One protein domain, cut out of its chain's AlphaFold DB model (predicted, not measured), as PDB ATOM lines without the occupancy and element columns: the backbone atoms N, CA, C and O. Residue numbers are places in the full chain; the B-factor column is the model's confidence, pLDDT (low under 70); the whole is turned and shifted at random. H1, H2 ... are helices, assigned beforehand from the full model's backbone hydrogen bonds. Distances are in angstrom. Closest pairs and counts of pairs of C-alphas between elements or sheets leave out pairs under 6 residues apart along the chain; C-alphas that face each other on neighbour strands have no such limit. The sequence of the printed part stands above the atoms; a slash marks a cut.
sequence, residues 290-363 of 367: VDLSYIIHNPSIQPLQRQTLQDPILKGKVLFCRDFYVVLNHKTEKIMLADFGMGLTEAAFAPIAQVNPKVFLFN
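What this domain is: This is residues 290 to 363 of the 367 residues of an uncharacterized protein of Adhaeribacter soli (UniProt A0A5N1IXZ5). Three helices, H1, H3 and H4, stand loosely round inner chain where residues 290 to 291 pair side by side with 318 to 319, parallel; little H2 lies at one end. The printed part has 74 residues with four named helices, H1 to H4 in order, and no named strand, all helix in class. It is compact, radius of gyration of the C-alphas 12.0 A, spanning 32 by 26 by 18 A.

How they stand to each other: H1, residues 299 to 310, is close to but not clearly touching H3, residues 333 to 343: closest C-alphas Gln 302 and Gly 343, 6.4 A, steep tilt 59 degrees, the same way. H4, residues 346 to 362, is apart from H2, residues 324 to 327. Every O i to N i+4 pair is within hydrogen-bond range in H3, 6 of 8 in H1, 8 of 13 in H4; H2 is too short.

Where its parts are: H1 starts at C-alpha 299 (193.352, -44.941, 248.261) and spans 17.9 A, H3 15.3 A. H4 spans 23.4 A to C-alpha 362 (173.311, -22.165, 256.584).

The domain as a whole: The printed part has no cut. The link H1 to H2 is long, 13 residues. Residues 324 to 331, 333 and 336 to 343 are under pLDDT 70.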
ATOM      1  N   VAL A 290     185.644 -31.204 259.021       88.12
ATOM      2  CA  VAL A 290     186.739 -31.726 258.201       88.12
ATOM      3  C   VAL A 290     186.276 -31.785 256.760       88.12
ATOM      4  O   VAL A 290     185.258 -32.404 256.463       88.12
ATOM      5  N   ASP A 291     187.048 -31.180 255.868       87.19
ATOM      6  CA  ASP A 291     186.841 -31.272 254.431       87.19
ATOM      7  C   ASP A 291     187.705 -32.397 253.840       87.19
ATOM      8  O   ASP A 291     188.928 -32.401 253.992       87.19
ATOM      9  N   LEU A 292     187.067 -33.374 253.190       83.19
ATOM     10  CA  LEU A 292     187.751 -34.507 252.554       83.19
ATOM     11  C   LEU A 292     187.951 -34.335 251.043       83.19
ATOM     12  O   LEU A 292     188.516 -35.227 250.409       83.19
ATOM     13  N   SER A 293     187.503 -33.216 250.471       79.44
ATOM     14  CA  SER A 293     187.448 -32.963 249.025       79.44
ATOM     15  C   SER A 293     188.779 -33.204 248.322       79.44
ATOM     16  O   SER A 293     188.849 -33.984 247.371       79.44
ATOM     17  N   TYR A 294     189.863 -32.624 248.844       76.44
ATOM     18  CA  TYR A 294     191.181 -32.773 248.242       76.44
ATOM     19  C   TYR A 294     191.766 -34.174 248.424       76.44
ATOM     20  O   TYR A 294     192.349 -34.711 247.493       76.44
ATOM     21  N   ILE A 295     191.636 -34.790 249.599       76.75
ATOM     22  CA  ILE A 295     192.408 -35.996 249.952       76.75
ATOM     23  C   ILE A 295     191.781 -37.308 249.470       76.75
ATOM     24  O   ILE A 295     192.442 -38.347 249.489       76.75
ATOM     25  N   ILE A 296     190.542 -37.258 248.976       70.62
ATOM     26  CA  ILE A 296     189.760 -38.413 248.515       70.62
ATOM     27  C   ILE A 296     190.450 -39.262 247.434       70.62
ATOM     28  O   ILE A 296     190.231 -40.468 247.344       70.62
ATOM     29  N   HIS A 297     191.303 -38.653 246.610       70.06
ATOM     30  CA  HIS A 297     191.957 -39.332 245.491       70.06
ATOM     31  C   HIS A 297     193.012 -40.361 245.932       70.06
ATOM     32  O   HIS A 297     193.458 -41.153 245.097       70.06
ATOM     33  N   ASN A 298     193.428 -40.346 247.205       77.06
ATOM     34  CA  ASN A 298     194.434 -41.247 247.758       77.06
ATOM     35  C   ASN A 298     193.775 -42.514 248.348       77.06
ATOM     36  O   ASN A 298     193.145 -42.442 249.403       77.06
ATOM     37  N   PRO A 299     193.965 -43.707 247.756       76.19
ATOM     38  CA  PRO A 299     193.352 -44.941 248.261       76.19
ATOM     39  C   PRO A 299     193.739 -45.278 249.711       76.19
ATOM     40  O   PRO A 299     192.966 -45.907 250.432       76.19
ATOM     41  N   SER A 300     194.906 -44.813 250.167       82.56
ATOM     42  CA  SER A 300     195.430 -45.088 251.511       82.56
ATOM     43  C   SER A 300     194.574 -44.486 252.630       82.56
ATOM     44  O   SER A 300     194.638 -44.958 253.762       82.56
ATOM     45  N   ILE A 301     193.768 -43.455 252.338       79.62
ATOM     46  CA  ILE A 301     192.925 -42.793 253.346       79.62
ATOM     47  C   ILE A 301     191.535 -43.429 253.493       79.62
ATOM     48  O   ILE A 301     190.820 -43.122 254.447       79.62
ATOM     49  N   GLN A 302     191.149 -44.341 252.593       77.94
ATOM     50  CA  GLN A 302     189.812 -44.944 252.585       77.94
ATOM     51  C   GLN A 302     189.447 -45.676 253.892       77.94
ATOM     52  O   GLN A 302     188.310 -45.514 254.346       77.94
ATOM     53  N   PRO A 303     190.348 -46.436 254.555       83.44
ATOM     54  CA  PRO A 303     190.022 -47.071 255.834       83.44
ATOM     55  C   PRO A 303     189.666 -46.049 256.924       83.44
ATOM     56  O   PRO A 303     188.652 -46.196 257.606       83.44
ATOM     57  N   LEU A 304     190.455 -44.972 257.036       81.88
ATOM     58  CA  LEU A 304     190.231 -43.898 258.008       81.88
ATOM     59  C   LEU A 304     188.947 -43.118 257.704       81.88
ATOM     60  O   LEU A 304     188.199 -42.761 258.615       81.88
ATOM     61  N   GLN A 305     188.661 -42.887 256.424       81.19
ATOM     62  CA  GLN A 305     187.421 -42.256 255.991       81.19
ATOM     63  C   GLN A 305     186.201 -43.092 256.388       81.19
ATOM     64  O   GLN A 305     185.261 -42.559 256.974       81.19
ATOM     65  N   ARG A 306     186.219 -44.407 256.131       82.31
ATOM     66  CA  ARG A 306     185.122 -45.306 256.523       82.31
ATOM     67  C   ARG A 306     184.897 -45.294 258.030       82.31
ATOM     68  O   ARG A 306     183.754 -45.180 258.462       82.31
ATOM     69  N   GLN A 307     185.970 -45.347 258.818       86.19
ATOM     70  CA  GLN A 307     185.878 -45.278 260.275       86.19
ATOM     71  C   GLN A 307     185.280 -43.943 260.745       86.19
ATOM     72  O   GLN A 307     184.366 -43.934 261.565       86.19
ATOM     73  N   THR A 308     185.731 -42.822 260.176       85.38
ATOM     74  CA  THR A 308     185.211 -41.479 260.490       85.38
ATOM     75  C   THR A 308     183.716 -41.352 260.177       85.38
ATOM     76  O   THR A 308     182.974 -40.754 260.948       85.38
ATOM     77  N   LEU A 309     183.246 -41.934 259.069       85.00
ATOM     78  CA  LEU A 309     181.834 -41.873 258.667       85.00
ATOM     79  C   LEU A 309     180.925 -42.842 259.437       85.00
ATOM     80  O   LEU A 309     179.705 -42.669 259.435       85.00
ATOM     81  N   GLN A 310     181.499 -43.844 260.101       85.81
ATOM     82  CA  GLN A 310     180.778 -44.723 261.023       85.81
ATOM     83  C   GLN A 310     180.667 -44.124 262.431       85.81
ATOM     84  O   GLN A 310     179.778 -44.514 263.189       85.81
ATOM     85  N   ASP A 311     181.527 -43.163 262.778       86.62
ATOM     86  CA  ASP A 311     181.488 -42.497 264.075       86.62
ATOM     87  C   ASP A 311     180.216 -41.627 264.215       86.62
ATOM     88  O   ASP A 311     179.941 -40.781 263.356       86.62
ATOM     89  N   PRO A 312     179.417 -41.801 265.288       81.25
ATOM     90  CA  PRO A 312     178.158 -41.081 265.468       81.25
ATOM     91  C   PRO A 312     178.289 -39.556 265.518       81.25
ATOM     92  O   PRO A 312     177.334 -38.869 265.152       81.25
ATOM     93  N   ILE A 313     179.437 -39.044 265.973       78.25
ATOM     94  CA  ILE A 313     179.723 -37.616 266.128       78.25
ATOM     95  C   ILE A 313     180.377 -37.090 264.850       78.25
ATOM     96  O   ILE A 313     179.894 -36.127 264.253       78.25
ATOM     97  N   LEU A 314     181.457 -37.736 264.398       84.81
ATOM     98  CA  LEU A 314     182.272 -37.214 263.299       84.81
ATOM     99  C   LEU A 314     181.546 -37.257 261.955       84.81
ATOM    100  O   LEU A 314     181.742 -36.354 261.145       84.81
ATOM    101  N   LYS A 315     180.653 -38.226 261.718       87.25
ATOM    102  CA  LYS A 315     179.920 -38.333 260.443       87.25
ATOM    103  C   LYS A 315     179.124 -37.077 260.076       87.25
ATOM    104  O   LYS A 315     178.948 -36.806 258.894       87.25
ATOM    105  N   GLY A 316     178.653 -36.310 261.065       87.94
ATOM    106  CA  GLY A 316     177.934 -35.044 260.859       87.94
ATOM    107  C   GLY A 316     178.853 -33.834 260.645       87.94
ATOM    108  O   GLY A 316     178.380 -32.749 260.321       87.94
ATOM    109  N   LYS A 317     180.163 -34.017 260.835       88.38
ATOM    110  CA  LYS A 317     181.207 -32.987 260.744       88.38
ATOM    111  C   LYS A 317     182.115 -33.149 259.528       88.38
ATOM    112  O   LYS A 317     183.060 -32.384 259.363       88.38
ATOM    113  N   VAL A 318     181.839 -34.124 258.669       90.62
ATOM    114  CA  VAL A 318     182.586 -34.339 257.429       90.62
ATOM    115  C   VAL A 318     181.902 -33.621 256.274       90.62
ATOM    116  O   VAL A 318     180.703 -33.790 256.053       90.62
ATOM    117  N   LEU A 319     182.674 -32.844 255.526       89.88
ATOM    118  CA  LEU A 319     182.249 -32.118 254.341       89.88
ATOM    119  C   LEU A 319     182.914 -32.709 253.101       89.88
ATOM    120  O   LEU A 319     184.033 -33.226 253.150       89.88
ATOM    121  N   PHE A 320     182.197 -32.621 251.987       85.81
ATOM    122  CA  PHE A 320     182.723 -32.939 250.676       85.81
ATOM    123  C   PHE A 320     182.219 -31.941 249.630       85.81
ATOM    124  O   PHE A 320     181.034 -31.614 249.565       85.81
ATOM    125  N   CYS A 321     183.139 -31.528 248.775       79.69
ATOM    126  CA  CYS A 321     182.984 -30.732 247.577       79.69
ATOM    127  C   CYS A 321     183.860 -31.349 246.474       79.69
ATOM    128  O   CYS A 321     184.738 -32.172 246.720       79.69
ATOM    129  N   ARG A 322     183.617 -30.973 245.219       72.88
ATOM    130  CA  ARG A 322     184.348 -31.555 244.084       72.88
ATOM    131  C   ARG A 322     185.776 -31.023 243.934       72.88
ATOM    132  O   ARG A 322     186.511 -31.596 243.140       72.88
ATOM    133  N   ASP A 323     186.132 -29.924 244.613       70.38
ATOM    134  CA  ASP A 323     187.422 -29.220 244.475       70.38
ATOM    135  C   ASP A 323     187.910 -29.159 243.018       70.38
ATOM    136  O   ASP A 323     189.066 -29.439 242.694       70.38
ATOM    137  N   PHE A 324     186.978 -28.812 242.122       65.81
ATOM    138  CA  PHE A 324     187.061 -29.071 240.683       65.81
ATOM    139  C   PHE A 324     188.397 -28.640 240.068       65.81
ATOM    140  O   PHE A 324     189.041 -29.412 239.366       65.81
ATOM    141  N   TYR A 325     188.864 -27.433 240.387       66.06
ATOM    142  CA  TYR A 325     190.097 -26.879 239.827       66.06
ATOM    143  C   TYR A 325     191.385 -27.500 240.379       66.06
ATOM    144  O   TYR A 325     192.421 -27.423 239.728       66.06
ATOM    145  N   VAL A 326     191.345 -28.110 241.564       61.59
ATOM    146  CA  VAL A 326     192.542 -28.595 242.267       61.59
ATOM    147  C   VAL A 326     192.778 -30.081 241.990       61.59
ATOM    148  O   VAL A 326     193.921 -30.505 241.817       61.59
ATOM    149  N   VAL A 327     191.711 -30.877 241.887       61.09
ATOM    150  CA  VAL A 327     191.823 -32.339 241.727       61.09
ATOM    151  C   VAL A 327     191.927 -32.774 240.252       61.09
ATOM    152  O   VAL A 327     192.403 -33.876 239.969       61.09
ATOM    153  N   LEU A 328     191.607 -31.891 239.291       63.19
ATOM    154  CA  LEU A 328     191.844 -32.112 237.851       63.19
ATOM    155  C   LEU A 328     193.321 -32.375 237.504       63.19
ATOM    156  O   LEU A 328     193.601 -33.049 236.516       63.19
ATOM    157  N   ASN A 329     194.258 -31.908 238.336       64.31
ATOM    158  CA  ASN A 329     195.689 -32.199 238.190       64.31
ATOM    159  C   ASN A 329     196.045 -33.672 238.472       64.31
ATOM    160  O   ASN A 329     197.150 -34.102 238.151       64.31
ATOM    161  N   HIS A 330     195.137 -34.441 239.082       66.12
ATOM    162  CA  HIS A 330     195.376 -35.827 239.485       66.12
ATOM    163  C   HIS A 330     194.542 -36.835 238.685       66.12
ATOM    164  O   HIS A 330     195.083 -37.851 238.249       66.12
ATOM    165  N   LYS A 331     193.234 -36.597 238.503       66.62
ATOM    166  CA  LYS A 331     192.305 -37.517 237.815       66.62
ATOM    167  C   LYS A 331     191.185 -36.746 237.110       66.62
ATOM    168  O   LYS A 331     190.844 -35.636 237.504       66.62
ATOM    169  N   THR A 332     190.568 -37.343 236.089       71.25
ATOM    170  CA  THR A 332     189.345 -36.777 235.491       71.25
ATOM    171  C   THR A 332     188.158 -36.947 236.442       71.25
ATOM    172  O   THR A 332     188.121 -37.881 237.243       71.25
ATOM    173  N   GLU A 333     187.152 -36.078 236.334       66.19
ATOM    174  CA  GLU A 333     185.953 -36.100 237.189       66.19
ATOM    175  C   GLU A 333     185.244 -37.463 237.190       66.19
ATOM    176  O   GLU A 333     184.845 -37.972 238.237       66.19
ATOM    177  N   LYS A 334     185.156 -38.103 236.019       71.06
ATOM    178  CA  LYS A 334     184.559 -39.434 235.867       71.06
ATOM    179  C   LYS A 334     185.322 -40.503 236.655       71.06
ATOM    180  O   LYS A 334     184.697 -41.379 237.243       71.06
ATOM    181  N   ILE A 335     186.653 -40.427 236.671       70.00
ATOM    182  CA  ILE A 335     187.506 -41.376 237.396       70.00
ATOM    183  C   ILE A 335     187.443 -41.094 238.899       70.00
ATOM    184  O   ILE A 335     187.308 -42.031 239.674       70.00
ATOM    185  N   MET A 336     187.441 -39.823 239.317       65.50
ATOM    186  CA  MET A 336     187.249 -39.467 240.726       65.50
ATOM    187  C   MET A 336     185.925 -39.994 241.277       65.50
ATOM    188  O   MET A 336     185.918 -40.596 242.342       65.50
ATOM    189  N   LEU A 337     184.818 -39.799 240.554       66.69
ATOM    190  CA  LEU A 337     183.502 -40.310 240.947       66.69
ATOM    191  C   LEU A 337     183.465 -41.845 240.979       66.69
ATOM    192  O   LEU A 337     182.837 -42.415 241.868       66.69
ATOM    193  N   ALA A 338     184.153 -42.515 240.050       68.06
ATOM    194  CA  ALA A 338     184.266 -43.972 240.042       68.06
ATOM    195  C   ALA A 338     185.074 -44.496 241.243       68.06
ATOM    196  O   ALA A 338     184.631 -45.416 241.928       68.06
ATOM    197  N   ASP A 339     186.211 -43.871 241.551       65.38
ATOM    198  CA  ASP A 339     187.024 -44.193 242.729       65.38
ATOM    199  C   ASP A 339     186.265 -43.917 244.034       65.38
ATOM    200  O   ASP A 339     186.376 -44.678 244.998       65.38
ATOM    201  N   PHE A 340     185.438 -42.867 244.043       63.56
ATOM    202  CA  PHE A 340     184.537 -42.537 245.144       63.56
ATOM    203  C   PHE A 340     183.485 -43.630 245.360       63.56
ATOM    204  O   PHE A 340     183.306 -44.112 246.481       63.56
ATOM    205  N   GLY A 341     182.822 -44.052 244.277       59.38
ATOM    206  CA  GLY A 341     181.792 -45.094 244.285       59.38
ATOM    207  C   GLY A 341     182.321 -46.485 244.648       59.38
ATOM    208  O   GLY A 341     181.567 -47.311 245.154       59.38
ATOM    209  N   MET A 342     183.622 -46.741 244.460       58.75
ATOM    210  CA  MET A 342     184.284 -47.960 244.947       58.75
ATOM    211  C   MET A 342     184.634 -47.893 246.448       58.75
ATOM    212  O   MET A 342     184.759 -48.926 247.109       58.75
ATOM    213  N   GLY A 343     184.800 -46.688 247.002       63.84
ATOM    214  CA  GLY A 343     185.247 -46.465 248.379       63.84
ATOM    215  C   GLY A 343     184.123 -46.340 249.414       63.84
ATOM    216  O   GLY A 343     184.300 -46.809 250.547       63.84
ATOM    217  N   LEU A 344     182.990 -45.738 249.034       70.69
ATOM    218  CA  LEU A 344     181.860 -45.395 249.906       70.69
ATOM    219  C   LEU A 344     180.512 -45.742 249.268       70.69
ATOM    220  O   LEU A 344     180.315 -45.580 248.069       70.69
ATOM    221  N   THR A 345     179.554 -46.173 250.091       77.00
ATOM    222  CA  THR A 345     178.174 -46.391 249.644       77.00
ATOM    223  C   THR A 345     177.468 -45.059 249.391       77.00
ATOM    224  O   THR A 345     177.790 -44.044 250.010       77.00
ATOM    225  N   GLU A 346     176.443 -45.061 248.538       73.44
ATOM    226  CA  GLU A 346     175.613 -43.874 248.283       73.44
ATOM    227  C   GLU A 346     175.013 -43.299 249.581       73.44
ATOM    228  O   GLU A 346     175.037 -42.089 249.810       73.44
ATOM    229  N   ALA A 347     174.598 -44.182 250.497       78.06
ATOM    230  CA  ALA A 347     174.099 -43.823 251.824       78.06
ATOM    231  C   ALA A 347     175.151 -43.145 252.727       78.06
ATOM    232  O   ALA A 347     174.786 -42.348 253.589       78.06
ATOM    233  N   ALA A 348     176.444 -43.435 252.544       77.81
ATOM    234  CA  ALA A 348     177.535 -42.781 253.270       77.81
ATOM    235  C   ALA A 348     177.987 -41.471 252.597       77.81
ATOM    236  O   ALA A 348     178.474 -40.565 253.274       77.81
ATOM    237  N   PHE A 349     177.807 -41.353 251.278       81.00
ATOM    238  CA  PHE A 349     178.203 -40.176 250.506       81.00
ATOM    239  C   PHE A 349     177.187 -39.029 250.562       81.00
ATOM    240  O   PHE A 349     177.569 -37.868 250.722       81.00
ATOM    241  N   ALA A 350     175.891 -39.331 250.458       82.44
ATOM    242  CA  ALA A 350     174.850 -38.305 250.434       82.44
ATOM    243  C   ALA A 350     174.892 -37.351 251.654       82.44
ATOM    244  O   ALA A 350     174.784 -36.134 251.453       82.44
ATOM    245  N   PRO A 351     175.130 -37.825 252.898       86.81
ATOM    246  CA  PRO A 351     175.255 -36.944 254.055       86.81
ATOM    247  C   PRO A 351     176.387 -35.920 253.924       86.81
ATOM    248  O   PRO A 351     176.159 -34.734 254.149       86.81
ATOM    249  N   ILE A 352     177.582 -36.337 253.500       87.38
ATOM    250  CA  ILE A 352     178.758 -35.453 253.461       87.38
ATOM    251  C   ILE A 352     178.766 -34.498 252.265       87.38
ATOM    252  O   ILE A 352     179.341 -33.417 252.357       87.38
ATOM    253  N   ALA A 353     178.117 -34.874 251.159       85.25
ATOM    254  CA  ALA A 353     178.059 -34.063 249.944       85.25
ATOM    255  C   ALA A 353     176.859 -33.103 249.906       85.25
ATOM    256  O   ALA A 353     176.882 -32.123 249.164       85.25
ATOM    257  N   GLN A 354     175.789 -33.379 250.663       85.12
ATOM    258  CA  GLN A 354     174.539 -32.612 250.565       85.12
ATOM    259  C   GLN A 354     173.989 -32.135 251.907       85.12
ATOM    260  O   GLN A 354     173.526 -30.998 251.995       85.12
ATOM    261  N   VAL A 355     173.996 -32.979 252.942       87.94
ATOM    262  CA  VAL A 355     173.360 -32.659 254.231       87.94
ATOM    263  C   VAL A 355     174.289 -31.803 255.087       87.94
ATOM    264  O   VAL A 355     173.951 -30.664 255.403       87.94
ATOM    265  N   ASN A 356     175.484 -32.303 255.399       90.44
ATOM    266  CA  ASN A 356     176.442 -31.622 256.269       90.44
ATOM    267  C   ASN A 356     176.871 -30.247 255.724       90.44
ATOM    268  O   ASN A 356     176.881 -29.303 256.512       90.44
ATOM    269  N   PRO A 357     177.140 -30.056 254.411       89.81
ATOM    270  CA  PRO A 357     177.456 -28.732 253.878       89.81
ATOM    271  C   PRO A 357     176.319 -27.723 254.048       89.81
ATOM    272  O   PRO A 357     176.577 -26.557 254.331       89.81
ATOM    273  N   LYS A 358     175.053 -28.152 253.937       87.69
ATOM    274  CA  LYS A 358     173.903 -27.267 254.185       87.69
ATOM    275  C   LYS A 358     173.799 -26.877 255.656       87.69
ATOM    276  O   LYS A 358     173.539 -25.716 255.956       87.69
ATOM    277  N   VAL A 359     174.022 -27.831 256.561       86.12
ATOM    278  CA  VAL A 359     174.073 -27.564 258.006       86.12
ATOM    279  C   VAL A 359     175.211 -26.587 258.320       86.12
ATOM    280  O   VAL A 359     174.990 -25.607 259.020       86.12
ATOM    281  N   PHE A 360     176.400 -26.809 257.755       86.69
ATOM    282  CA  PHE A 360     177.580 -25.971 257.959       86.69
ATOM    283  C   PHE A 360     177.400 -24.541 257.427       86.69
ATOM    284  O   PHE A 360     177.626 -23.585 258.161       86.69
ATOM    285  N   LEU A 361     176.970 -24.382 256.170       86.62
ATOM    286  CA  LEU A 361     176.879 -23.073 255.510       86.62
ATOM    287  C   LEU A 361     175.694 -22.232 255.989       86.62
ATOM    288  O   LEU A 361     175.791 -21.009 256.037       86.62
ATOM    289  N   PHE A 362     174.567 -22.871 256.310       85.12
ATOM    290  CA  PHE A 362     173.311 -22.165 256.584       85.12
ATOM    291  C   PHE A 362     172.833 -22.303 258.029       85.12
ATOM    292  O   PHE A 362     171.748 -21.826 258.353       85.12
ATOM    293  N   ASN A 363     173.605 -22.976 258.888       70.06
ATOM    294  CA  ASN A 363     173.219 -23.315 260.260       70.06
ATOM    295  C   ASN A 363     171.818 -23.962 260.339       70.06
ATOM    296  O   ASN A 363     171.064 -23.788 261.300       70.06
TER     297      ASN A 363